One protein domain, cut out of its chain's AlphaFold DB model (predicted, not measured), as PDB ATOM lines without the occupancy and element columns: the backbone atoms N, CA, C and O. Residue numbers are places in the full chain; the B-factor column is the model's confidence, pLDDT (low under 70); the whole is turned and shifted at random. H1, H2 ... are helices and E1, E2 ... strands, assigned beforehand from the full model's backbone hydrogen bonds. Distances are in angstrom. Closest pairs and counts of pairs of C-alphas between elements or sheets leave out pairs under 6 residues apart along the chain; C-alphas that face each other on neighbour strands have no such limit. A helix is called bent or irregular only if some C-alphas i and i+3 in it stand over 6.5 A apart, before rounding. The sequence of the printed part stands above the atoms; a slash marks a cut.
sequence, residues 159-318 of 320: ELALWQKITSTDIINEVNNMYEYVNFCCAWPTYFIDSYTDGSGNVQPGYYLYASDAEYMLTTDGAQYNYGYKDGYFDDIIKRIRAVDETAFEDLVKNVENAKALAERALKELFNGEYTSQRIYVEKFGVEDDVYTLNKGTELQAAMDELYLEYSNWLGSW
ATOM      1  N   GLU A 159     -50.579 -16.409  -2.377       72.19
ATOM      2  CA  GLU A 159     -49.614 -16.798  -3.405       72.19
ATOM      3  C   GLU A 159     -49.597 -15.784  -4.555       72.19
ATOM      4  O   GLU A 159     -48.560 -15.205  -4.859       72.19
ATOM      5  N   LEU A 160     -50.757 -15.431  -5.111       78.69
ATOM      6  CA  LEU A 160     -50.832 -14.411  -6.156       78.69
ATOM      7  C   LEU A 160     -50.397 -13.021  -5.650       78.69
ATOM      8  O   LEU A 160     -49.856 -12.238  -6.423       78.69
ATOM      9  N   ALA A 161     -50.541 -12.724  -4.355       83.31
ATOM     10  CA  ALA A 161     -49.975 -11.516  -3.749       83.31
ATOM     11  C   ALA A 161     -48.436 -11.510  -3.762       83.31
ATOM     12  O   ALA A 161     -47.834 -10.462  -3.984       83.31
ATOM     13  N   LEU A 162     -47.779 -12.661  -3.572       85.19
ATOM     14  CA  LEU A 162     -46.324 -12.767  -3.742       85.19
ATOM     15  C   LEU A 162     -45.928 -12.501  -5.196       85.19
ATOM     16  O   LEU A 162     -45.034 -11.692  -5.445       85.19
ATOM     17  N   TRP A 163     -46.643 -13.094  -6.153       86.25
ATOM     18  CA  TRP A 163     -46.423 -12.818  -7.572       86.25
ATOM     19  C   TRP A 163     -46.569 -11.328  -7.918       86.25
ATOM     20  O   TRP A 163     -45.718 -10.758  -8.605       86.25
ATOM     21  N   GLN A 164     -47.614 -10.663  -7.413       86.00
ATOM     22  CA  GLN A 164     -47.815  -9.226  -7.626       86.00
ATOM     23  C   GLN A 164     -46.660  -8.394  -7.057       86.00
ATOM     24  O   GLN A 164     -46.174  -7.481  -7.723       86.00
ATOM     25  N   LYS A 165     -46.156  -8.737  -5.863       89.38
ATOM     26  CA  LYS A 165     -45.009  -8.036  -5.267       89.38
ATOM     27  C   LYS A 165     -43.788  -8.073  -6.181       89.38
ATOM     28  O   LYS A 165     -43.228  -7.016  -6.462       89.38
ATOM     29  N   ILE A 166     -43.389  -9.250  -6.668       90.50
ATOM     30  CA  ILE A 166     -42.185  -9.362  -7.505       90.50
ATOM     31  C   ILE A 166     -42.389  -8.745  -8.896       90.50
ATOM     32  O   ILE A 166     -41.495  -8.061  -9.391       90.50
ATOM     33  N   THR A 167     -43.573  -8.887  -9.501       88.00
ATOM     34  CA  THR A 167     -43.868  -8.329 -10.838       88.00
ATOM     35  C   THR A 167     -44.192  -6.844 -10.866       88.00
ATOM     36  O   THR A 167     -44.138  -6.239 -11.935       88.00
ATOM     37  N   SER A 168     -44.460  -6.231  -9.712       88.00
ATOM     38  CA  SER A 168     -44.483  -4.769  -9.570       88.00
ATOM     39  C   SER A 168     -43.095  -4.123  -9.731       88.00
ATOM     40  O   SER A 168     -42.982  -2.899  -9.789       88.00
ATOM     41  N   THR A 169     -42.043  -4.943  -9.810       92.38
ATOM     42  CA  THR A 169     -40.654  -4.546 -10.053       92.38
ATOM     43  C   THR A 169     -40.178  -5.030 -11.426       92.38
ATOM     44  O   THR A 169     -40.810  -5.882 -12.050       92.38
ATOM     45  N   ASP A 170     -39.000  -4.574 -11.857       89.50
ATOM     46  CA  ASP A 170     -38.372  -5.030 -13.107       89.50
ATOM     47  C   ASP A 170     -37.598  -6.355 -12.983       89.50
ATOM     48  O   ASP A 170     -37.007  -6.813 -13.959       89.50
ATOM     49  N   ILE A 171     -37.599  -7.004 -11.811       93.75
ATOM     50  CA  ILE A 171     -36.760  -8.185 -11.533       93.75
ATOM     51  C   ILE A 171     -36.990  -9.309 -12.547       93.75
ATOM     52  O   ILE A 171     -36.030  -9.896 -13.030       93.75
ATOM     53  N   ILE A 172     -38.242  -9.608 -12.908       91.25
ATOM     54  CA  ILE A 172     -38.519 -10.711 -13.844       91.25
ATOM     55  C   ILE A 172     -38.028 -10.387 -15.264       91.25
ATOM     56  O   ILE A 172     -37.492 -11.257 -15.945       91.25
ATOM     57  N   ASN A 173     -38.134  -9.124 -15.693       88.19
ATOM     58  CA  ASN A 173     -37.550  -8.680 -16.962       88.19
ATOM     59  C   ASN A 173     -36.024  -8.816 -16.941       88.19
ATOM     60  O   ASN A 173     -35.427  -9.254 -17.919       88.19
ATOM     61  N   GLU A 174     -35.391  -8.490 -15.817       90.56
ATOM     62  CA  GLU A 174     -33.949  -8.655 -15.654       90.56
ATOM     63  C   GLU A 174     -33.519 -10.121 -15.644       90.56
ATOM     64  O   GLU A 174     -32.512 -10.439 -16.264       90.56
ATOM     65  N   VAL A 175     -34.285 -11.022 -15.024       92.88
ATOM     66  CA  VAL A 175     -34.034 -12.471 -15.099       92.88
ATOM     67  C   VAL A 175     -34.167 -12.974 -16.541       92.88
ATOM     68  O   VAL A 175     -33.349 -13.772 -16.990       92.88
ATOM     69  N   ASN A 176     -35.139 -12.476 -17.312       89.25
ATOM     70  CA  ASN A 176     -35.246 -12.818 -18.734       89.25
ATOM     71  C   ASN A 176     -34.018 -12.329 -19.529       89.25
ATOM     72  O   ASN A 176     -33.414 -13.114 -20.257       89.25
ATOM     73  N   ASN A 177     -33.589 -11.079 -19.328       88.50
ATOM     74  CA  ASN A 177     -32.385 -10.533 -19.970       88.50
ATOM     75  C   ASN A 177     -31.111 -11.282 -19.542       88.50
ATOM     76  O   ASN A 177     -30.215 -11.516 -20.352       88.50
ATOM     77  N   MET A 178     -31.042 -11.713 -18.280       93.12
ATOM     78  CA  MET A 178     -29.973 -12.569 -17.776       93.12
ATOM     79  C   MET A 178     -29.906 -13.871 -18.577       93.12
ATOM     80  O   MET A 178     -28.816 -14.295 -18.942       93.12
ATOM     81  N   TYR A 179     -31.034 -14.501 -18.907       92.50
ATOM     82  CA  TYR A 179     -31.021 -15.707 -19.735       92.50
ATOM     83  C   TYR A 179     -30.560 -15.459 -21.172       92.50
ATOM     84  O   TYR A 179     -29.853 -16.303 -21.722       92.50
ATOM     85  N   GLU A 180     -30.871 -14.306 -21.767       90.00
ATOM     86  CA  GLU A 180     -30.297 -13.929 -23.067       90.00
ATOM     87  C   GLU A 180     -28.767 -13.840 -22.988       90.00
ATOM     88  O   GLU A 180     -28.060 -14.377 -23.846       90.00
ATOM     89  N   TYR A 181     -28.252 -13.251 -21.905       91.69
ATOM     90  CA  TYR A 181     -26.823 -13.185 -21.614       91.69
ATOM     91  C   TYR A 181     -26.185 -14.568 -21.405       91.69
ATOM     92  O   TYR A 181     -25.150 -14.868 -22.006       91.69
ATOM     93  N   VAL A 182     -26.779 -15.430 -20.572       94.00
ATOM     94  CA  VAL A 182     -26.237 -16.775 -20.306       94.00
ATOM     95  C   VAL A 182     -26.249 -17.617 -21.582       94.00
ATOM     96  O   VAL A 182     -25.259 -18.292 -21.871       94.00
ATOM     97  N   ASN A 183     -27.313 -17.526 -22.386       94.38
ATOM     98  CA  ASN A 183     -27.384 -18.194 -23.682       94.38
ATOM     99  C   ASN A 183     -26.286 -17.702 -24.628       94.38
ATOM    100  O   ASN A 183     -25.602 -18.514 -25.247       94.38
ATOM    101  N   PHE A 184     -26.063 -16.385 -24.696       94.06
ATOM    102  CA  PHE A 184     -24.961 -15.828 -25.474       94.06
ATOM    103  C   PHE A 184     -23.615 -16.401 -25.025       94.06
ATOM    104  O   PHE A 184     -22.841 -16.864 -25.858       94.06
ATOM    105  N   CYS A 185     -23.347 -16.464 -23.719       93.50
ATOM    106  CA  CYS A 185     -22.107 -17.055 -23.211       93.50
ATOM    107  C   CYS A 185     -21.948 -18.523 -23.647       93.50
ATOM    108  O   CYS A 185     -20.853 -18.941 -24.023       93.50
ATOM    109  N   CYS A 186     -23.036 -19.300 -23.625       95.75
ATOM    110  CA  CYS A 186     -23.031 -20.727 -23.961       95.75
ATOM    111  C   CYS A 186     -22.978 -21.017 -25.469       95.75
ATOM    112  O   CYS A 186     -22.557 -22.108 -25.854       95.75
ATOM    113  N   ALA A 187     -23.402 -20.071 -26.311       95.81
ATOM    114  CA  ALA A 187     -23.651 -20.309 -27.731       95.81
ATOM    115  C   ALA A 187     -23.251 -19.147 -28.654       95.81
ATOM    116  O   ALA A 187     -23.721 -19.079 -29.785       95.81
ATOM    117  N   TRP A 188     -22.349 -18.254 -28.237       94.81
ATOM    118  CA  TRP A 188     -21.896 -17.122 -29.059       94.81
ATOM    119  C   TRP A 188     -21.506 -17.470 -30.513       94.81
ATOM    120  O   TRP A 188     -21.777 -16.629 -31.369       94.81
ATOM    121  N   PRO A 189     -20.972 -18.667 -30.876       96.00
ATOM    122  CA  PRO A 189     -20.665 -18.957 -32.281       96.00
ATOM    123  C   PRO A 189     -21.901 -19.035 -33.187       96.00
ATOM    124  O   PRO A 189     -21.771 -19.009 -34.407       96.00
ATOM    125  N   THR A 190     -23.107 -19.149 -32.620       94.06
ATOM    126  CA  THR A 190     -24.359 -19.147 -33.391       94.06
ATOM    127  C   THR A 190     -24.879 -17.737 -33.672       94.06
ATOM    128  O   THR A 190     -25.801 -17.574 -34.471       94.06
ATOM    129  N   TYR A 191     -24.324 -16.723 -33.007       94.81
ATOM    130  CA  TYR A 191     -24.669 -15.320 -33.215       94.81
ATOM    131  C   TYR A 191     -23.932 -14.780 -34.441       94.81
ATOM    132  O   TYR A 191     -22.910 -15.325 -34.857       94.81
ATOM    133  N   PHE A 192     -24.453 -13.714 -35.043       94.75
ATOM    134  CA  PHE A 192     -23.910 -13.195 -36.294       94.75
ATOM    135  C   PHE A 192     -24.119 -11.691 -36.461       94.75
ATOM    136  O   PHE A 192     -25.012 -11.091 -35.865       94.75
ATOM    137  N   ILE A 193     -23.320 -11.109 -37.348       92.75
ATOM    138  CA  ILE A 193     -23.545  -9.791 -37.931       92.75
ATOM    139  C   ILE A 193     -24.112 -10.007 -39.334       92.75
ATOM    140  O   ILE A 193     -23.489 -10.687 -40.143       92.75
ATOM    141  N   ASP A 194     -25.296  -9.465 -39.638       90.56
ATOM    142  CA  ASP A 194     -25.956  -9.694 -40.939       90.56
ATOM    143  C   ASP A 194     -25.211  -9.044 -42.115       90.56
ATOM    144  O   ASP A 194     -25.182  -9.584 -43.219       90.56
ATOM    145  N   SER A 195     -24.623  -7.870 -41.885       90.50
ATOM    146  CA  SER A 195     -23.721  -7.164 -42.800       90.50
ATOM    147  C   SER A 195     -23.045  -6.022 -42.044       90.50
ATOM    148  O   SER A 195     -23.546  -5.580 -41.008       90.50
ATOM    149  N   TYR A 196     -21.926  -5.520 -42.557       89.31
ATOM    150  CA  TYR A 196     -21.253  -4.359 -41.976       89.31
ATOM    151  C   TYR A 196     -20.653  -3.473 -43.061       89.31
ATOM    152  O   TYR A 196     -20.386  -3.920 -44.173       89.31
ATOM    153  N   THR A 197     -20.436  -2.202 -42.738       92.81
ATOM    154  CA  THR A 197     -19.757  -1.266 -43.634       92.81
ATOM    155  C   THR A 197     -18.288  -1.194 -43.251       92.81
ATOM    156  O   THR A 197     -17.962  -0.889 -42.104       92.81
ATOM    157  N   ASP A 198     -17.397  -1.474 -44.199       91.06
ATOM    158  CA  ASP A 198     -15.958  -1.369 -43.969       91.06
ATOM    159  C   ASP A 198     -15.492   0.096 -43.849       91.06
ATOM    160  O   ASP A 198     -16.226   1.049 -44.120       91.06
ATOM    161  N   GLY A 199     -14.225   0.298 -43.473       89.38
ATOM    162  CA  GLY A 199     -13.633   1.638 -43.353       89.38
ATOM    163  C   GLY A 199     -13.560   2.434 -44.666       89.38
ATOM    164  O   GLY A 199     -13.228   3.617 -44.638       89.38
ATOM    165  N   SER A 200     -13.865   1.810 -45.808       93.06
ATOM    166  CA  SER A 200     -13.950   2.448 -47.126       93.06
ATOM    167  C   SER A 200     -15.393   2.755 -47.546       93.06
ATOM    168  O   SER A 200     -15.604   3.301 -48.628       93.06
ATOM    169  N   GLY A 201     -16.383   2.441 -46.705       93.19
ATOM    170  CA  GLY A 201     -17.795   2.679 -46.984       93.19
ATOM    171  C   GLY A 201     -18.476   1.576 -47.799       93.19
ATOM    172  O   GLY A 201     -19.621   1.768 -48.208       93.19
ATOM    173  N   ASN A 202     -17.816   0.439 -48.048       95.44
ATOM    174  CA  ASN A 202     -18.433  -0.668 -48.776       95.44
ATOM    175  C   ASN A 202     -19.183  -1.586 -47.815       95.44
ATOM    176  O   ASN A 202     -18.673  -1.930 -46.749       95.44
ATOM    177  N   VAL A 203     -20.370  -2.027 -48.228       94.88
ATOM    178  CA  VAL A 203     -21.122  -3.052 -47.504       94.88
ATOM    179  C   VAL A 203     -20.471  -4.406 -47.757       94.88
ATOM    180  O   VAL A 203     -20.365  -4.849 -48.901       94.88
ATOM    181  N   GLN A 204     -20.045  -5.043 -46.679       94.81
ATOM    182  CA  GLN A 204     -19.481  -6.379 -46.656       94.81
ATOM    183  C   GLN A 204     -20.556  -7.404 -46.269       94.81
ATOM    184  O   GLN A 204     -21.489  -7.069 -45.525       94.81
ATOM    185  N   PRO A 205     -20.441  -8.653 -46.758       94.56
ATOM    186  CA  PRO A 205     -21.279  -9.758 -46.307       94.56
ATOM    187  C   PRO A 205     -21.205  -9.957 -44.789       94.56
ATOM    188  O   PRO A 205     -20.216  -9.598 -44.145       94.56
ATOM    189  N   GLY A 206     -22.269 -10.522 -44.226       95.50
ATOM    190  CA  GLY A 206     -22.308 -10.907 -42.822       95.50
ATOM    191  C   GLY A 206     -21.384 -12.073 -42.480       95.50
ATOM    192  O   GLY A 206     -20.814 -12.713 -43.363       95.50
ATOM    193  N   TYR A 207     -21.265 -12.346 -41.185       96.06
ATOM    194  CA  TYR A 207     -20.449 -13.429 -40.642       96.06
ATOM    195  C   TYR A 207     -21.002 -13.900 -39.291       96.06
ATOM    196  O   TYR A 207     -21.661 -13.142 -38.575       96.06
ATOM    197  N   TYR A 208     -20.744 -15.164 -38.946       97.19
ATOM    198  CA  TYR A 208     -20.939 -15.658 -37.580       97.19
ATOM    199  C   TYR A 208     -19.831 -15.113 -36.689       97.19
ATOM    200  O   TYR A 208     -18.692 -15.047 -37.139       97.19
ATOM    201  N   LEU A 209     -20.155 -14.738 -35.450       96.50
ATOM    202  CA  LEU A 209     -19.205 -14.066 -34.566       96.50
ATOM    203  C   LEU A 209     -17.903 -14.862 -34.435       96.50
ATOM    204  O   LEU A 209     -17.921 -16.070 -34.189       96.50
ATOM    205  N   TYR A 210     -16.778 -14.162 -34.541       96.75
ATOM    206  CA  TYR A 210     -15.490 -14.686 -34.120       96.75
ATOM    207  C   TYR A 210     -15.359 -14.571 -32.598       96.75
ATOM    208  O   TYR A 210     -16.081 -13.820 -31.940       96.75
ATOM    209  N   ALA A 211     -14.386 -15.280 -32.023       96.19
ATOM    210  CA  ALA A 211     -14.132 -15.213 -30.584       96.19
ATOM    211  C   ALA A 211     -13.865 -13.773 -30.106       96.19
ATOM    212  O   ALA A 211     -14.421 -13.349 -29.099       96.19
ATOM    213  N   SER A 212     -13.105 -12.983 -30.875       94.69
ATOM    214  CA  SER A 212     -12.855 -11.569 -30.564       94.69
ATOM    215  C   SER A 212     -14.121 -10.715 -30.578       94.69
ATOM    216  O   SER A 212     -14.225  -9.770 -29.799       94.69
ATOM    217  N   ASP A 213     -15.090 -11.038 -31.439       94.62
ATOM    218  CA  ASP A 213     -16.370 -10.333 -31.455       94.62
ATOM    219  C   ASP A 213     -17.184 -10.705 -30.223       94.62
ATOM    220  O   ASP A 213     -17.737  -9.826 -29.575       94.62
ATOM    221  N   ALA A 214     -17.211 -11.987 -29.846       93.75
ATOM    222  CA  ALA A 214     -17.874 -12.423 -28.623       93.75
ATOM    223  C   ALA A 214     -17.284 -11.739 -27.379       93.75
ATOM    224  O   ALA A 214     -18.031 -11.194 -26.567       93.75
ATOM    225  N   GLU A 215     -15.954 -11.681 -27.264       92.38
ATOM    226  CA  GLU A 215     -15.269 -10.944 -26.196       92.38
ATOM    227  C   GLU A 215     -15.635  -9.455 -26.205       92.38
ATOM    228  O   GLU A 215     -15.955  -8.887 -25.158       92.38
ATOM    229  N   TYR A 216     -15.637  -8.819 -27.380       90.56
ATOM    230  CA  TYR A 216     -16.031  -7.420 -27.525       90.56
ATOM    231  C   TYR A 216     -17.477  -7.184 -27.070       90.56
ATOM    232  O   TYR A 216     -17.729  -6.258 -26.296       90.56
ATOM    233  N   MET A 217     -18.415  -8.041 -27.489       90.00
ATOM    234  CA  MET A 217     -19.834  -7.947 -27.123       90.00
ATOM    235  C   MET A 217     -20.055  -8.092 -25.612       90.00
ATOM    236  O   MET A 217     -20.959  -7.461 -25.068       90.00
ATOM    237  N   LEU A 218     -19.219  -8.884 -24.932       86.88
ATOM    238  CA  LEU A 218     -19.285  -9.114 -23.485       86.88
ATOM    239  C   LEU A 218     -18.632  -8.007 -22.653       86.88
ATOM    240  O   LEU A 218     -19.008  -7.810 -21.500       86.88
ATOM    241  N   THR A 219     -17.633  -7.321 -23.204       82.44
ATOM    242  CA  THR A 219     -16.781  -6.388 -22.447       82.44
ATOM    243  C   THR A 219     -17.024  -4.919 -22.780       82.44
ATOM    244  O   THR A 219     -16.514  -4.048 -22.075       82.44
ATOM    245  N   THR A 220     -17.800  -4.623 -23.829       83.69
ATOM    246  CA  THR A 220     -17.995  -3.253 -24.318       83.69
ATOM    247  C   THR A 220     -19.419  -2.751 -24.115       83.69
ATOM    248  O   THR A 220     -20.379  -3.272 -24.688       83.69
ATOM    249  N   ASP A 221     -19.545  -1.657 -23.361       80.81
ATOM    250  CA  ASP A 221     -20.795  -0.917 -23.174       80.81
ATOM    251  C   ASP A 221     -21.429  -0.493 -24.510       80.81
ATOM    252  O   ASP A 221     -20.802   0.170 -25.335       80.81
ATOM    253  N   GLY A 222     -22.696  -0.870 -24.719       77.62
ATOM    254  CA  GLY A 222     -23.472  -0.507 -25.912       77.62
ATOM    255  C   GLY A 222     -23.216  -1.358 -27.162       77.62
ATOM    256  O   GLY A 222     -23.684  -0.991 -28.240       77.62
ATOM    257  N   ALA A 223     -22.494  -2.477 -27.052       82.00
ATOM    258  CA  ALA A 223     -22.369  -3.436 -28.147       82.00
ATOM    259  C   ALA A 223     -23.728  -4.083 -28.510       82.00
ATOM    260  O   ALA A 223     -24.644  -4.122 -27.688       82.00
ATOM    261  N   GLN A 224     -23.862  -4.601 -29.738       79.25
ATOM    262  CA  GLN A 224     -25.130  -5.117 -30.289       79.25
ATOM    263  C   GLN A 224     -25.803  -6.168 -29.394       79.25
ATOM    264  O   GLN A 224     -27.022  -6.158 -29.249       79.25
ATOM    265  N   TYR A 225     -25.002  -7.051 -28.798       76.94
ATOM    266  CA  TYR A 225     -25.450  -8.106 -27.886       76.94
ATOM    267  C   TYR A 225     -25.013  -7.839 -26.443       76.94
ATOM    268  O   TYR A 225     -24.848  -8.764 -25.652       76.94
ATOM    269  N   ASN A 226     -24.803  -6.569 -26.085       69.94
ATOM    270  CA  ASN A 226     -24.527  -6.203 -24.708       69.94
ATOM    271  C   ASN A 226     -25.824  -6.257 -23.891       69.94
ATOM    272  O   ASN A 226     -26.486  -5.245 -23.659       69.94
ATOM    273  N   TYR A 227     -26.146  -7.460 -23.420       68.81
ATOM    274  CA  TYR A 227     -27.268  -7.764 -22.530       68.81
ATOM    275  C   TYR A 227     -27.117  -7.172 -21.111       68.81
ATOM    276  O   TYR A 227     -27.847  -7.546 -20.197       68.81
ATOM    277  N   GLY A 228     -26.189  -6.228 -20.907       58.34
ATOM    278  CA  GLY A 228     -26.080  -5.438 -19.684       58.34
ATOM    279  C   GLY A 228     -25.200  -6.046 -18.596       58.34
ATOM    280  O   GLY A 228     -25.394  -5.710 -17.426       58.34
ATOM    281  N   TYR A 229     -24.235  -6.906 -18.947       66.75
ATOM    282  CA  TYR A 229     -23.308  -7.478 -17.968       66.75
ATOM    283  C   TYR A 229     -22.505  -6.389 -17.254       66.75
ATOM    284  O   TYR A 229     -21.870  -5.535 -17.872       66.75
ATOM    285  N   LYS A 230     -22.525  -6.457 -15.924       69.88
ATOM    286  CA  LYS A 230     -21.743  -5.622 -15.014       69.88
ATOM    287  C   LYS A 230     -21.233  -6.503 -13.887       69.88
ATOM    288  O   LYS A 230     -21.902  -7.460 -13.494       69.88
ATOM    289  N   ASP A 231     -20.079  -6.164 -13.333       80.06
ATOM    290  CA  ASP A 231     -19.590  -6.839 -12.133       80.06
ATOM    291  C   ASP A 231     -20.669  -6.815 -11.039       80.06
ATOM    292  O   ASP A 231     -21.229  -5.767 -10.711       80.06
ATOM    293  N   GLY A 232     -20.990  -7.995 -10.502       86.38
ATOM    294  CA  GLY A 232     -22.052  -8.172  -9.509       86.38
ATOM    295  C   GLY A 232     -23.479  -8.241 -10.068       86.38
ATOM    296  O   GLY A 232     -24.408  -8.246  -9.269       86.38
ATOM    297  N   TYR A 233     -23.681  -8.331 -11.390       88.88
ATOM    298  CA  TYR A 233     -25.011  -8.372 -12.024       88.88
ATOM    299  C   TYR A 233     -25.952  -9.433 -11.422       88.88
ATOM    300  O   TYR A 233     -27.024  -9.100 -10.925       88.88
ATOM    301  N   PHE A 234     -25.524 -10.699 -11.382       95.00
ATOM    302  CA  PHE A 234     -26.311 -11.790 -10.788       95.00
ATOM    303  C   PHE A 234     -26.558 -11.582  -9.285       95.00
ATOM    304  O   PHE A 234     -27.652 -11.839  -8.788       95.00
ATOM    305  N   ASP A 235     -25.552 -11.084  -8.560       96.06
ATOM    306  CA  ASP A 235     -25.652 -10.852  -7.115       96.06
ATOM    307  C   ASP A 235     -26.638  -9.715  -6.793       96.06
ATOM    308  O   ASP A 235     -27.343  -9.776  -5.782       96.06
ATOM    309  N   ASP A 236     -26.734  -8.697  -7.656       95.50
ATOM    310  CA  ASP A 236     -27.724  -7.625  -7.536       95.50
ATOM    311  C   ASP A 236     -29.149  -8.135  -7.789       95.50
ATOM    312  O   ASP A 236     -30.042  -7.833  -6.993       95.50
ATOM    313  N   ILE A 237     -29.353  -8.981  -8.810       95.94
ATOM    314  CA  ILE A 237     -30.643  -9.653  -9.050       95.94
ATOM    315  C   ILE A 237     -31.064 -10.437  -7.799       95.94
ATOM    316  O   ILE A 237     -32.161 -10.226  -7.278       95.94
ATOM    317  N   ILE A 238     -30.178 -11.276  -7.250       97.69
ATOM    318  CA  ILE A 238     -30.442 -12.071  -6.036       97.69
ATOM    319  C   ILE A 238     -30.803 -11.172  -4.850       97.69
ATOM    320  O   ILE A 238     -31.787 -11.413  -4.144       97.69
ATOM    321  N   LYS A 239     -30.017 -10.115  -4.625       97.44
ATOM    322  CA  LYS A 239     -30.257  -9.153  -3.545       97.44
ATOM    323  C   LYS A 239     -31.630  -8.501  -3.677       97.44
ATOM    324  O   LYS A 239     -32.308  -8.305  -2.670       97.44
ATOM    325  N   ARG A 240     -32.040  -8.154  -4.896       97.12
ATOM    326  CA  ARG A 240     -33.330  -7.517  -5.169       97.12
ATOM    327  C   ARG A 240     -34.495  -8.487  -5.026       97.12
ATOM    328  O   ARG A 240     -35.501  -8.084  -4.455       97.12
ATOM    329  N   ILE A 241     -34.342  -9.748  -5.434       97.56
ATOM    330  CA  ILE A 241     -35.333 -10.803  -5.166       97.56
ATOM    331  C   ILE A 241     -35.574 -10.917  -3.655       97.56
ATOM    332  O   ILE A 241     -36.707 -10.773  -3.199       97.56
ATOM    333  N   ARG A 242     -34.503 -11.062  -2.862       97.62
ATOM    334  CA  ARG A 242     -34.591 -11.157  -1.393       97.62
ATOM    335  C   ARG A 242     -35.104  -9.880  -0.718       97.62
ATOM    336  O   ARG A 242     -35.608  -9.931   0.400       97.62
ATOM    337  N   ALA A 243     -34.984  -8.726  -1.376       97.25
ATOM    338  CA  ALA A 243     -35.559  -7.470  -0.893       97.25
ATOM    339  C   ALA A 243     -37.084  -7.394  -1.091       97.25
ATOM    340  O   ALA A 243     -37.743  -6.663  -0.352       97.25
ATOM    341  N   VAL A 244     -37.642  -8.131  -2.061       95.31
ATOM    342  CA  VAL A 244     -39.099  -8.274  -2.226       95.31
ATOM    343  C   VAL A 244     -39.668  -9.165  -1.123       95.31
ATOM    344  O   VAL A 244     -40.656  -8.803  -0.482       95.31
ATOM    345  N   ASP A 245     -39.041 -10.318  -0.901       95.06
ATOM    346  CA  ASP A 245     -39.335 -11.221   0.208       95.06
ATOM    347  C   ASP A 245     -38.083 -12.037   0.548       95.06
ATOM    348  O   ASP A 245     -37.442 -12.587  -0.347       95.06
ATOM    349  N   GLU A 246     -37.739 -12.124   1.834       93.94
ATOM    350  CA  GLU A 246     -36.484 -12.730   2.293       93.94
ATOM    351  C   GLU A 246     -36.388 -14.229   1.976       93.94
ATOM    352  O   GLU A 246     -35.281 -14.746   1.855       93.94
ATOM    353  N   THR A 247     -37.521 -14.937   1.857       93.38
ATOM    354  CA  THR A 247     -37.519 -16.410   1.754       93.38
ATOM    355  C   THR A 247     -38.476 -16.991   0.717       93.38
ATOM    356  O   THR A 247     -38.315 -18.147   0.330       93.38
ATOM    357  N   ALA A 248     -39.469 -16.228   0.249       91.44
ATOM    358  CA  ALA A 248     -40.521 -16.763  -0.617       91.44
ATOM    359  C   ALA A 248     -40.051 -17.162  -2.027       91.44
ATOM    360  O   ALA A 248     -40.749 -17.921  -2.690       91.44
ATOM    361  N   PHE A 249     -38.894 -16.668  -2.480       95.69
ATOM    362  CA  PHE A 249     -38.390 -16.850  -3.848       95.69
ATOM    363  C   PHE A 249     -37.009 -17.523  -3.893       95.69
ATOM    364  O   PHE A 249     -36.215 -17.269  -4.798       95.69
ATOM    365  N   GLU A 250     -36.671 -18.348  -2.897       96.00
ATOM    366  CA  GLU A 250     -35.353 -19.001  -2.834       96.00
ATOM    367  C   GLU A 250     -35.116 -20.013  -3.969       96.00
ATOM    368  O   GLU A 250     -33.975 -20.289  -4.332       96.00
ATOM    369  N   ASP A 251     -36.179 -20.541  -4.572       95.31
ATOM    370  CA  ASP A 251     -36.109 -21.333  -5.800       95.31
ATOM    371  C   ASP A 251     -35.626 -20.501  -6.998       95.31
ATOM    372  O   ASP A 251     -34.690 -20.912  -7.688       95.31
ATOM    373  N   LEU A 252     -36.183 -19.301  -7.190       96.69
ATOM    374  CA  LEU A 252     -35.715 -18.341  -8.189       96.69
ATOM    375  C   LEU A 252     -34.288 -17.865  -7.881       96.69
ATOM    376  O   LEU A 252     -33.462 -17.787  -8.787       96.69
ATOM    377  N   VAL A 253     -33.959 -17.595  -6.613       98.31
ATOM    378  CA  VAL A 253     -32.590 -17.223  -6.214       98.31
ATOM    379  C   VAL A 253     -31.594 -18.316  -6.589       98.31
ATOM    380  O   VAL A 253     -30.589 -18.026  -7.235       98.31
ATOM    381  N   LYS A 254     -31.885 -19.575  -6.247       98.31
ATOM    382  CA  LYS A 254     -31.024 -20.711  -6.591       98.31
ATOM    383  C   LYS A 254     -30.857 -20.860  -8.104       98.31
ATOM    384  O   LYS A 254     -29.773 -21.192  -8.582       98.31
ATOM    385  N   ASN A 255     -31.917 -20.607  -8.864       98.12
ATOM    386  CA  ASN A 255     -31.864 -20.613 -10.319       98.12
ATOM    387  C   ASN A 255     -30.922 -19.514 -10.861       98.12
ATOM    388  O   ASN A 255     -30.064 -19.809 -11.693       98.12
ATOM    389  N   VAL A 256     -30.967 -18.294 -10.313       98.12
ATOM    390  CA  VAL A 256     -30.024 -17.209 -10.656       98.12
ATOM    391  C   VAL A 256     -28.581 -17.546 -10.241       98.12
ATOM    392  O   VAL A 256     -27.642 -17.272 -10.990       98.12
ATOM    393  N   GLU A 257     -28.369 -18.188  -9.089       98.31
ATOM    394  CA  GLU A 257     -27.044 -18.668  -8.658       98.31
ATOM    395  C   GLU A 257     -26.473 -19.720  -9.626       98.31
ATOM    396  O   GLU A 257     -25.297 -19.666  -9.999       98.31
ATOM    397  N   ASN A 258     -27.310 -20.652 -10.085       98.38
ATOM    398  CA  ASN A 258     -26.925 -21.641 -11.090       98.38
ATOM    399  C   ASN A 258     -26.636 -20.984 -12.453       98.38
ATOM    400  O   ASN A 258     -25.676 -21.371 -13.124       98.38
ATOM    401  N   ALA A 259     -27.412 -19.964 -12.836       97.56
ATOM    402  CA  ALA A 259     -27.190 -19.160 -14.039       97.56
ATOM    403  C   ALA A 259     -25.820 -18.477 -14.016       97.56
ATOM    404  O   ALA A 259     -25.063 -18.561 -14.987       97.56
ATOM    405  N   LYS A 260     -25.467 -17.874 -12.875       96.88
ATOM    406  CA  LYS A 260     -24.151 -17.275 -12.634       96.88
ATOM    407  C   LYS A 260     -23.036 -18.301 -12.827       96.88
ATOM    408  O   LYS A 260     -22.110 -18.063 -13.596       96.88
ATOM    409  N   ALA A 261     -23.145 -19.459 -12.175       97.62
ATOM    410  CA  ALA A 261     -22.134 -20.510 -12.267       97.62
ATOM    411  C   ALA A 261     -21.968 -21.040 -13.705       97.62
ATOM    412  O   ALA A 261     -20.849 -21.321 -14.141       97.62
ATOM    413  N   LEU A 262     -23.063 -21.169 -14.460       97.94
ATOM    414  CA  LEU A 262     -23.013 -21.572 -15.864       97.94
ATOM    415  C   LEU A 262     -22.349 -20.503 -16.741       97.94
ATOM    416  O   LEU A 262     -21.466 -20.842 -17.531       97.94
ATOM    417  N   ALA A 263     -22.707 -19.228 -16.567       95.38
ATOM    418  CA  ALA A 263     -22.074 -18.122 -17.280       95.38
ATOM    419  C   ALA A 263     -20.564 -18.076 -17.015       95.38
ATOM    420  O   ALA A 263     -19.777 -18.045 -17.956       95.38
ATOM    421  N   GLU A 264     -20.142 -18.166 -15.751       94.81
ATOM    422  CA  GLU A 264     -18.723 -18.194 -15.368       94.81
ATOM    423  C   GLU A 264     -17.966 -19.354 -16.037       94.81
ATOM    424  O   GLU A 264     -16.841 -19.179 -16.517       94.81
ATOM    425  N   ARG A 265     -18.585 -20.540 -16.117       96.12
ATOM    426  CA  ARG A 265     -18.019 -21.691 -16.835       96.12
ATOM    427  C   ARG A 265     -17.893 -21.420 -18.333       96.12
ATOM    428  O   ARG A 265     -16.834 -21.691 -18.890       96.12
ATOM    429  N   ALA A 266     -18.936 -20.901 -18.974       95.88
ATOM    430  CA  ALA A 266     -18.951 -20.633 -20.411       95.88
ATOM    431  C   ALA A 266     -17.945 -19.536 -20.809       95.88
ATOM    432  O   ALA A 266     -17.168 -19.710 -21.747       95.88
ATOM    433  N   LEU A 267     -17.876 -18.451 -20.031       93.69
ATOM    434  CA  LEU A 267     -16.892 -17.380 -20.204       93.69
ATOM    435  C   LEU A 267     -15.459 -17.899 -20.091       93.69
ATOM    436  O   LEU A 267     -14.588 -17.498 -20.860       93.69
ATOM    437  N   LYS A 268     -15.202 -18.820 -19.156       94.44
ATOM    438  CA  LYS A 268     -13.886 -19.446 -19.014       94.44
ATOM    439  C   LYS A 268     -13.482 -20.237 -20.262       94.44
ATOM    440  O   LYS A 268     -12.299 -20.245 -20.590       94.44
ATOM    441  N   GLU A 269     -14.419 -20.899 -20.941       94.81
ATOM    442  CA  GLU A 269     -14.126 -21.591 -22.204       94.81
ATOM    443  C   GLU A 269     -13.762 -20.580 -23.304       94.81
ATOM    444  O   GLU A 269     -12.746 -20.759 -23.972       94.81
ATOM    445  N   LEU A 270     -14.514 -19.477 -23.438       94.06
ATOM    446  CA  LEU A 270     -14.192 -18.404 -24.389       94.06
ATOM    447  C   LEU A 270     -12.797 -17.813 -24.125       94.06
ATOM    448  O   LEU A 270     -11.930 -17.877 -24.991       94.06
ATOM    449  N   PHE A 271     -12.545 -17.308 -22.916       93.69
ATOM    450  CA  PHE A 271     -11.303 -16.589 -22.611       93.69
ATOM    451  C   PHE A 271     -10.049 -17.475 -22.563       93.69
ATOM    452  O   PHE A 271      -8.935 -16.966 -22.673       93.69
ATOM    453  N   ASN A 272     -10.199 -18.794 -22.408       96.44
ATOM    454  CA  ASN A 272      -9.074 -19.730 -22.494       96.44
ATOM    455  C   ASN A 272      -8.832 -20.255 -23.916       96.44
ATOM    456  O   ASN A 272      -7.907 -21.044 -24.110       96.44
ATOM    457  N   GLY A 273      -9.630 -19.840 -24.902       97.00
ATOM    458  CA  GLY A 273      -9.492 -20.323 -26.273       97.00
ATOM    459  C   GLY A 273     -10.000 -21.754 -26.475       97.00
ATOM    460  O   GLY A 273      -9.496 -22.458 -27.349       97.00
ATOM    461  N   GLU A 274     -10.963 -22.217 -25.671       97.75
ATOM    462  CA  GLU A 274     -11.510 -23.582 -25.721       97.75
ATOM    463  C   GLU A 274     -12.558 -23.741 -26.838       97.75
ATOM    464  O   GLU A 274     -13.725 -24.089 -26.630       97.75
ATOM    465  N   TYR A 275     -12.123 -23.477 -28.065       97.31
ATOM    466  CA  TYR A 275     -12.914 -23.602 -29.279       97.31
ATOM    467  C   TYR A 275     -12.040 -24.002 -30.467       97.31
ATOM    468  O   TYR A 275     -10.818 -23.851 -30.474       97.31
ATOM    469  N   THR A 276     -12.694 -24.488 -31.513       97.81
ATOM    470  CA  THR A 276     -12.085 -24.762 -32.816       97.81
ATOM    471  C   THR A 276     -12.722 -23.877 -33.878       97.81
ATOM    472  O   THR A 276     -13.799 -23.322 -33.661       97.81
ATOM    473  N   SER A 277     -12.067 -23.740 -35.027       97.31
ATOM    474  CA  SER A 277     -12.651 -23.099 -36.202       97.31
ATOM    475  C   SER A 277     -12.457 -23.963 -37.442       97.31
ATOM    476  O   SER A 277     -11.492 -24.727 -37.555       97.31
ATOM    477  N   GLN A 278     -13.394 -23.845 -38.376       97.62
ATOM    478  CA  GLN A 278     -13.322 -24.489 -39.676       97.62
ATOM    479  C   GLN A 278     -13.716 -23.500 -40.768       97.62
ATOM    480  O   GLN A 278     -14.792 -22.906 -40.713       97.62
ATOM    481  N   ARG A 279     -12.878 -23.387 -41.802       97.88
ATOM    482  CA  ARG A 279     -13.210 -22.612 -42.995       97.88
ATOM    483  C   ARG A 279     -14.218 -23.364 -43.855       97.88
ATOM    484  O   ARG A 279     -13.898 -24.440 -44.367       97.88
ATOM    485  N   ILE A 280     -15.415 -22.809 -44.018       97.56
ATOM    486  CA  ILE A 280     -16.500 -23.394 -44.816       97.56
ATOM    487  C   ILE A 280     -17.208 -22.326 -45.648       97.56
ATOM    488  O   ILE A 280     -17.147 -21.137 -45.346       97.56
ATOM    489  N   TYR A 281     -17.917 -22.750 -46.694       97.88
ATOM    490  CA  TYR A 281     -18.857 -21.876 -47.388       97.88
ATOM    491  C   TYR A 281     -20.125 -21.697 -46.542       97.88
ATOM    492  O   TYR A 281     -20.830 -22.667 -46.261       97.88
ATOM    493  N   VAL A 282     -20.411 -20.460 -46.136       97.12
ATOM    494  CA  VAL A 282     -21.557 -20.109 -45.296       97.12
ATOM    495  C   VAL A 282     -22.707 -19.630 -46.178       97.12
ATOM    496  O   VAL A 282     -22.745 -18.475 -46.603       97.12
ATOM    497  N   GLU A 283     -23.680 -20.510 -46.433       96.62
ATOM    498  CA  GLU A 283     -24.810 -20.226 -47.335       96.62
ATOM    499  C   GLU A 283     -25.585 -18.956 -46.962       96.62
ATOM    500  O   GLU A 283     -25.980 -18.204 -47.850       96.62
ATOM    501  N   LYS A 284     -25.751 -18.685 -45.658       94.88
ATOM    502  CA  LYS A 284     -26.458 -17.497 -45.150       94.88
ATOM    503  C   LYS A 284     -25.849 -16.187 -45.666       94.88
ATOM    504  O   LYS A 284     -26.590 -15.241 -45.913       94.88
ATOM    505  N   PHE A 285     -24.528 -16.138 -45.833       96.25
ATOM    506  CA  PHE A 285     -23.796 -14.927 -46.219       96.25
ATOM    507  C   PHE A 285     -23.216 -14.994 -47.634       96.25
ATOM    508  O   PHE A 285     -22.758 -13.983 -48.160       96.25
ATOM    509  N   GLY A 286     -23.248 -16.168 -48.272       95.56
ATOM    510  CA  GLY A 286     -22.739 -16.366 -49.627       95.56
ATOM    511  C   GLY A 286     -21.219 -16.226 -49.744       95.56
ATOM    512  O   GLY A 286     -20.725 -15.844 -50.804       95.56
ATOM    513  N   VAL A 287     -20.479 -16.503 -48.665       95.94
ATOM    514  CA  VAL A 287     -19.017 -16.349 -48.590       95.94
ATOM    515  C   VAL A 287     -18.350 -17.547 -47.922       95.94
ATOM    516  O   VAL A 287     -18.976 -18.261 -47.143       95.94
ATOM    517  N   GLU A 288     -17.070 -17.771 -48.224       97.56
ATOM    518  CA  GLU A 288     -16.225 -18.676 -47.439       97.56
ATOM    519  C   GLU A 288     -15.656 -17.949 -46.222       97.56
ATOM    520  O   GLU A 288     -14.947 -16.950 -46.376       97.56
ATOM    521  N   ASP A 289     -15.908 -18.490 -45.036       97.38
ATOM    522  CA  ASP A 289     -15.522 -17.879 -43.767       97.38
ATOM    523  C   ASP A 289     -15.152 -18.937 -42.716       97.38
ATOM    524  O   ASP A 289     -15.466 -20.121 -42.867       97.38
ATOM    525  N   ASP A 290     -14.454 -18.513 -41.665       97.50
ATOM    526  CA  ASP A 290     -14.106 -19.347 -40.520       97.50
ATOM    527  C   ASP A 290     -15.277 -19.396 -39.529       97.50
ATOM    528  O   ASP A 290     -15.621 -18.401 -38.895       97.50
ATOM    529  N   VAL A 291     -15.882 -20.575 -39.367       97.38
ATOM    530  CA  VAL A 291     -16.975 -20.801 -38.412       97.38
ATOM    531  C   VAL A 291     -16.430 -21.468 -37.158       97.38
ATOM    532  O   VAL A 291     -15.737 -22.486 -37.234       97.38
ATOM    533  N   TYR A 292     -16.740 -20.884 -36.002       97.81
ATOM    534  CA  TYR A 292     -16.238 -21.326 -34.706       97.81
ATOM    535  C   TYR A 292     -17.164 -22.366 -34.068       97.81
ATOM    536  O   TYR A 292     -18.373 -22.390 -34.290       97.81
ATOM    537  N   THR A 293     -16.596 -23.254 -33.260       97.00
ATOM    538  CA  THR A 293     -17.334 -24.245 -32.471       97.00
ATOM    539  C   THR A 293     -16.696 -24.368 -31.095       97.00
ATOM    540  O   THR A 293     -15.511 -24.682 -30.981       97.00
ATOM    541  N   LEU A 294     -17.488 -24.138 -30.048       96.56
ATOM    542  CA  LEU A 294     -17.067 -24.332 -28.660       96.56
ATOM    543  C   LEU A 294     -16.786 -25.813 -28.381       96.56
ATOM    544  O   LEU A 294     -17.634 -26.660 -28.667       96.56
ATOM    545  N   ASN A 295     -15.655 -26.117 -27.735       97.31
ATOM    546  CA  ASN A 295     -15.263 -27.496 -27.408       97.31
ATOM    547  C   ASN A 295     -16.320 -28.209 -26.551       97.31
ATOM    548  O   ASN A 295     -16.573 -29.402 -26.726       97.31
ATOM    549  N   LYS A 296     -16.966 -27.463 -25.647       96.94
ATOM    550  CA  LYS A 296     -18.048 -27.942 -24.772       96.94
ATOM    551  C   LYS A 296     -19.412 -27.339 -25.103       96.94
ATOM    552  O   LYS A 296     -20.300 -27.361 -24.257       96.94
ATOM    553  N   GLY A 297     -19.607 -26.821 -26.319       94.56
ATOM    554  CA  GLY A 297     -20.839 -26.115 -26.694       94.56
ATOM    555  C   GLY A 297     -22.115 -26.918 -26.416       94.56
ATOM    556  O   GLY A 297     -23.051 -26.398 -25.825       94.56
ATOM    557  N   THR A 298     -22.131 -28.216 -26.742       95.56
ATOM    558  CA  THR A 298     -23.291 -29.086 -26.473       95.56
ATOM    559  C   THR A 298     -23.584 -29.258 -24.980       95.56
ATOM    560  O   THR A 298     -24.747 -29.286 -24.595       95.56
ATOM    561  N   GLU A 299     -22.554 -29.368 -24.133       97.81
ATOM    562  CA  GLU A 299     -22.735 -29.484 -22.678       97.81
ATOM    563  C   GLU A 299     -23.254 -28.169 -22.086       97.81
ATOM    564  O   GLU A 299     -24.184 -28.180 -21.282       97.81
ATOM    565  N   LEU A 300     -22.675 -27.040 -22.508       97.69
ATOM    566  CA  LEU A 300     -23.090 -25.710 -22.067       97.69
ATOM    567  C   LEU A 300     -24.537 -25.415 -22.473       97.69
ATOM    568  O   LEU A 300     -25.317 -24.968 -21.637       97.69
ATOM    569  N   GLN A 301     -24.912 -25.728 -23.717       94.94
ATOM    570  CA  GLN A 301     -26.283 -25.547 -24.184       94.94
ATOM    571  C   GLN A 301     -27.262 -26.454 -23.436       94.94
ATOM    572  O   GLN A 301     -28.310 -25.986 -23.016       94.94
ATOM    573  N   ALA A 302     -26.919 -27.725 -23.198       94.44
ATOM    574  CA  ALA A 302     -27.789 -28.621 -22.437       94.44
ATOM    575  C   ALA A 302     -28.025 -28.120 -21.000       94.44
ATOM    576  O   ALA A 302     -29.151 -28.165 -20.513       94.44
ATOM    577  N   ALA A 303     -26.981 -27.602 -20.342       97.56
ATOM    578  CA  ALA A 303     -27.104 -26.999 -19.017       97.56
ATOM    579  C   ALA A 303     -27.939 -25.705 -19.039       97.56
ATOM    580  O   ALA A 303     -28.720 -25.466 -18.122       97.56
ATOM    581  N   MET A 304     -27.798 -24.887 -20.087       96.25
ATOM    582  CA  MET A 304     -28.617 -23.690 -20.298       96.25
ATOM    583  C   MET A 304     -30.096 -24.052 -20.489       96.25
ATOM    584  O   MET A 304     -30.962 -23.453 -19.853       96.25
ATOM    585  N   ASP A 305     -30.385 -25.061 -21.313       89.69
ATOM    586  CA  ASP A 305     -31.744 -25.525 -21.596       89.69
ATOM    587  C   ASP A 305     -32.418 -26.098 -20.338       89.69
ATOM    588  O   ASP A 305     -33.580 -25.793 -20.067       89.69
ATOM    589  N   GLU A 306     -31.694 -26.894 -19.543       93.44
ATOM    590  CA  GLU A 306     -32.180 -27.422 -18.258       93.44
ATOM    591  C   GLU A 306     -32.498 -26.284 -17.282       93.44
ATOM    592  O   GLU A 306     -33.591 -26.233 -16.715       93.44
ATOM    593  N   LEU A 307     -31.585 -25.324 -17.149       94.00
ATOM    594  CA  LEU A 307     -31.754 -24.179 -16.267       94.00
ATOM    595  C   LEU A 307     -32.938 -23.295 -16.683       94.00
ATOM    596  O   LEU A 307     -33.698 -22.829 -15.833       94.00
ATOM    597  N   TYR A 308     -33.101 -23.042 -17.982       89.12
ATOM    598  CA  TYR A 308     -34.233 -22.274 -18.494       89.12
ATOM    599  C   TYR A 308     -35.553 -23.033 -18.324       89.12
ATOM    600  O   TYR A 308     -36.578 -22.425 -18.020       89.12
ATOM    601  N   LEU A 309     -35.545 -24.363 -18.455       82.94
ATOM    602  CA  LEU A 309     -36.714 -25.196 -18.182       82.94
ATOM    603  C   LEU A 309     -37.132 -25.122 -16.706       82.94
ATOM    604  O   LEU A 309     -38.327 -25.024 -16.429       82.94
ATOM    605  N   GLU A 310     -36.188 -25.130 -15.761       89.44
ATOM    606  CA  GLU A 310     -36.483 -24.914 -14.335       89.44
ATOM    607  C   GLU A 310     -37.201 -23.578 -14.105       89.44
ATOM    608  O   GLU A 310     -38.258 -23.546 -13.474       89.44
ATOM    609  N   TYR A 311     -36.676 -22.491 -14.674       91.25
ATOM    610  CA  TYR A 311     -37.295 -21.169 -14.576       91.25
ATOM    611  C   TYR A 311     -38.649 -21.095 -15.287       91.25
ATOM    612  O   TYR A 311     -39.603 -20.529 -14.757       91.25
ATOM    613  N   SER A 312     -38.786 -21.720 -16.455       81.81
ATOM    614  CA  SER A 312     -40.061 -21.791 -17.168       81.81
ATOM    615  C   SER A 312     -41.117 -22.557 -16.367       81.81
ATOM    616  O   SER A 312     -42.275 -22.139 -16.336       81.81
ATOM    617  N   ASN A 313     -40.735 -23.635 -15.677       82.19
ATOM    618  CA  ASN A 313     -41.622 -24.366 -14.771       82.19
ATOM    619  C   ASN A 313     -41.989 -23.533 -13.537       82.19
ATOM    620  O   ASN A 313     -43.139 -23.577 -13.105       82.19
ATOM    621  N   TRP A 314     -41.044 -22.752 -13.006       88.75
ATOM    622  CA  TRP A 314     -41.297 -21.798 -11.926       88.75
ATOM    623  C   TRP A 314     -42.279 -20.697 -12.349       88.75
ATOM    624  O   TRP A 314     -43.237 -20.426 -11.639       88.75
ATOM    625  N   LEU A 315     -42.136 -20.116 -13.545       85.06
ATOM    626  CA  LEU A 315     -43.155 -19.217 -14.110       85.06
ATOM    627  C   LEU A 315     -44.511 -19.930 -14.250       85.06
ATOM    628  O   LEU A 315     -45.562 -19.347 -13.986       85.06
ATOM    629  N   GLY A 316     -44.466 -21.210 -14.624       80.25
ATOM    630  CA  GLY A 316     -45.608 -22.112 -14.729       80.25
ATOM    631  C   GLY A 316     -46.416 -22.278 -13.442       80.25
ATOM    632  O   GLY A 316     -47.634 -22.427 -13.515       80.25
ATOM    633  N   SER A 317     -45.785 -22.222 -12.265       82.62
ATOM    634  CA  SER A 317     -46.508 -22.386 -10.995       82.62
ATOM    635  C   SER A 317     -47.412 -21.202 -10.644       82.62
ATOM    636  O   SER A 317     -48.239 -21.330  -9.749       82.62
ATOM    637  N   TRP A 318     -47.308 -20.081 -11.366       83.69
ATOM    638  CA  TRP A 318     -48.121 -18.875 -11.163       83.69
ATOM    639  C   TRP A 318     -49.338 -18.779 -12.110       83.69
ATOM    640  O   TRP A 318     -49.876 -17.687 -12.329       83.69
TER     641      TRP A 318
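AT A GLANCE: This is residues 159 to 318 of the 320 residues of an uncharacterized protein of Clostridiales bacterium (UniProt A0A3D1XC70). A long, uneven bundle of four helices, H2, H4, H5 and H6, runs up and down, with two strand hairpins, E1 with E2 and E3 with E4, at one end and the short helix H1 at the other. H2, H5 and H6 run side by side along much of the bundle, H4 covers the part nearer H1, and H3 lies at the end with the hairpins. The printed part has 160 residues with six named helices and four named strands, in the order H1 H2 E1 E2 H3 H4 H5 E3 E4 H6; the class is mixed, helices and strands, and each of the two sheets is an antiparallel pair. The whole is only just loose, close to compact, with a radius of gyration of the C-alphas of 18.3 A, and elongated, spanning 56 by 33 by 27 A.

IN THESE COORDINATES: H1, residues 159 to 167, begins at C-alpha 159 (-49.614, -16.798, -3.405). H2, residues 171 to 190, is 27.4 A long, has a kink of 50 degrees near residue 184, and is irregular: C-alphas 186 and 189 are 8.8 A apart. E1 is residues 192 to 197, E2 residues 203 to 208, H3 residues 211 to 219 and H4 residues 233 to 244. H5, residues 250 to 271, is 31.2 A long and ends at C-alpha 271 (-11.303, -16.589, -22.611). E3, residues 275 to 282, bends by 66 degrees at residue 279, and E4 is residues 287 to 294, 21.6 A long. H6, residues 297 to 316, is 27.8 A long and ends at C-alpha 316 (-45.608, -22.112, -14.729).

HOW THE PARTS SIT: H2 and H5 are the hub, touching four other helices each. They touch each other, closest at the C-alphas of Val 182 and Ala 263, 5.3 A, at a shallow tilt of 27 degrees, the same way. With residues 179 to 187 alone, H2 touches H6, closest at the C-alphas of Cys 186 and Leu 300, 5.3 A, opposite ways. H4 and H5 form a helical hairpin at a shallow tilt of 5 degrees, with the C-alphas of Ile 238 and Val 253 closest, 5.6 A. H1 and H4 only just touch, only at their ends, with 3 pairs of C-alphas within 8 A. In hairpin E1 and E2, N 193 and O 207 are 2.9 A apart; in hairpin E3 and E4, N 282 and O 287 are 2.8 A apart, both within hydrogen-bond range. Every O i to N i+4 pair is within that range in H1, H3, H4, H5 and H6, and 14 of 16 in H2.

THE WHOLE: The C-alphas farthest apart, of Glu 159 and Ser 200, are 59.6 A apart. The printed part has no cut. The link from H3 to H4, residues 220 to 232, is long. Mean pLDDT of the printed part is 91.9; residues 226 to 230 are under 70.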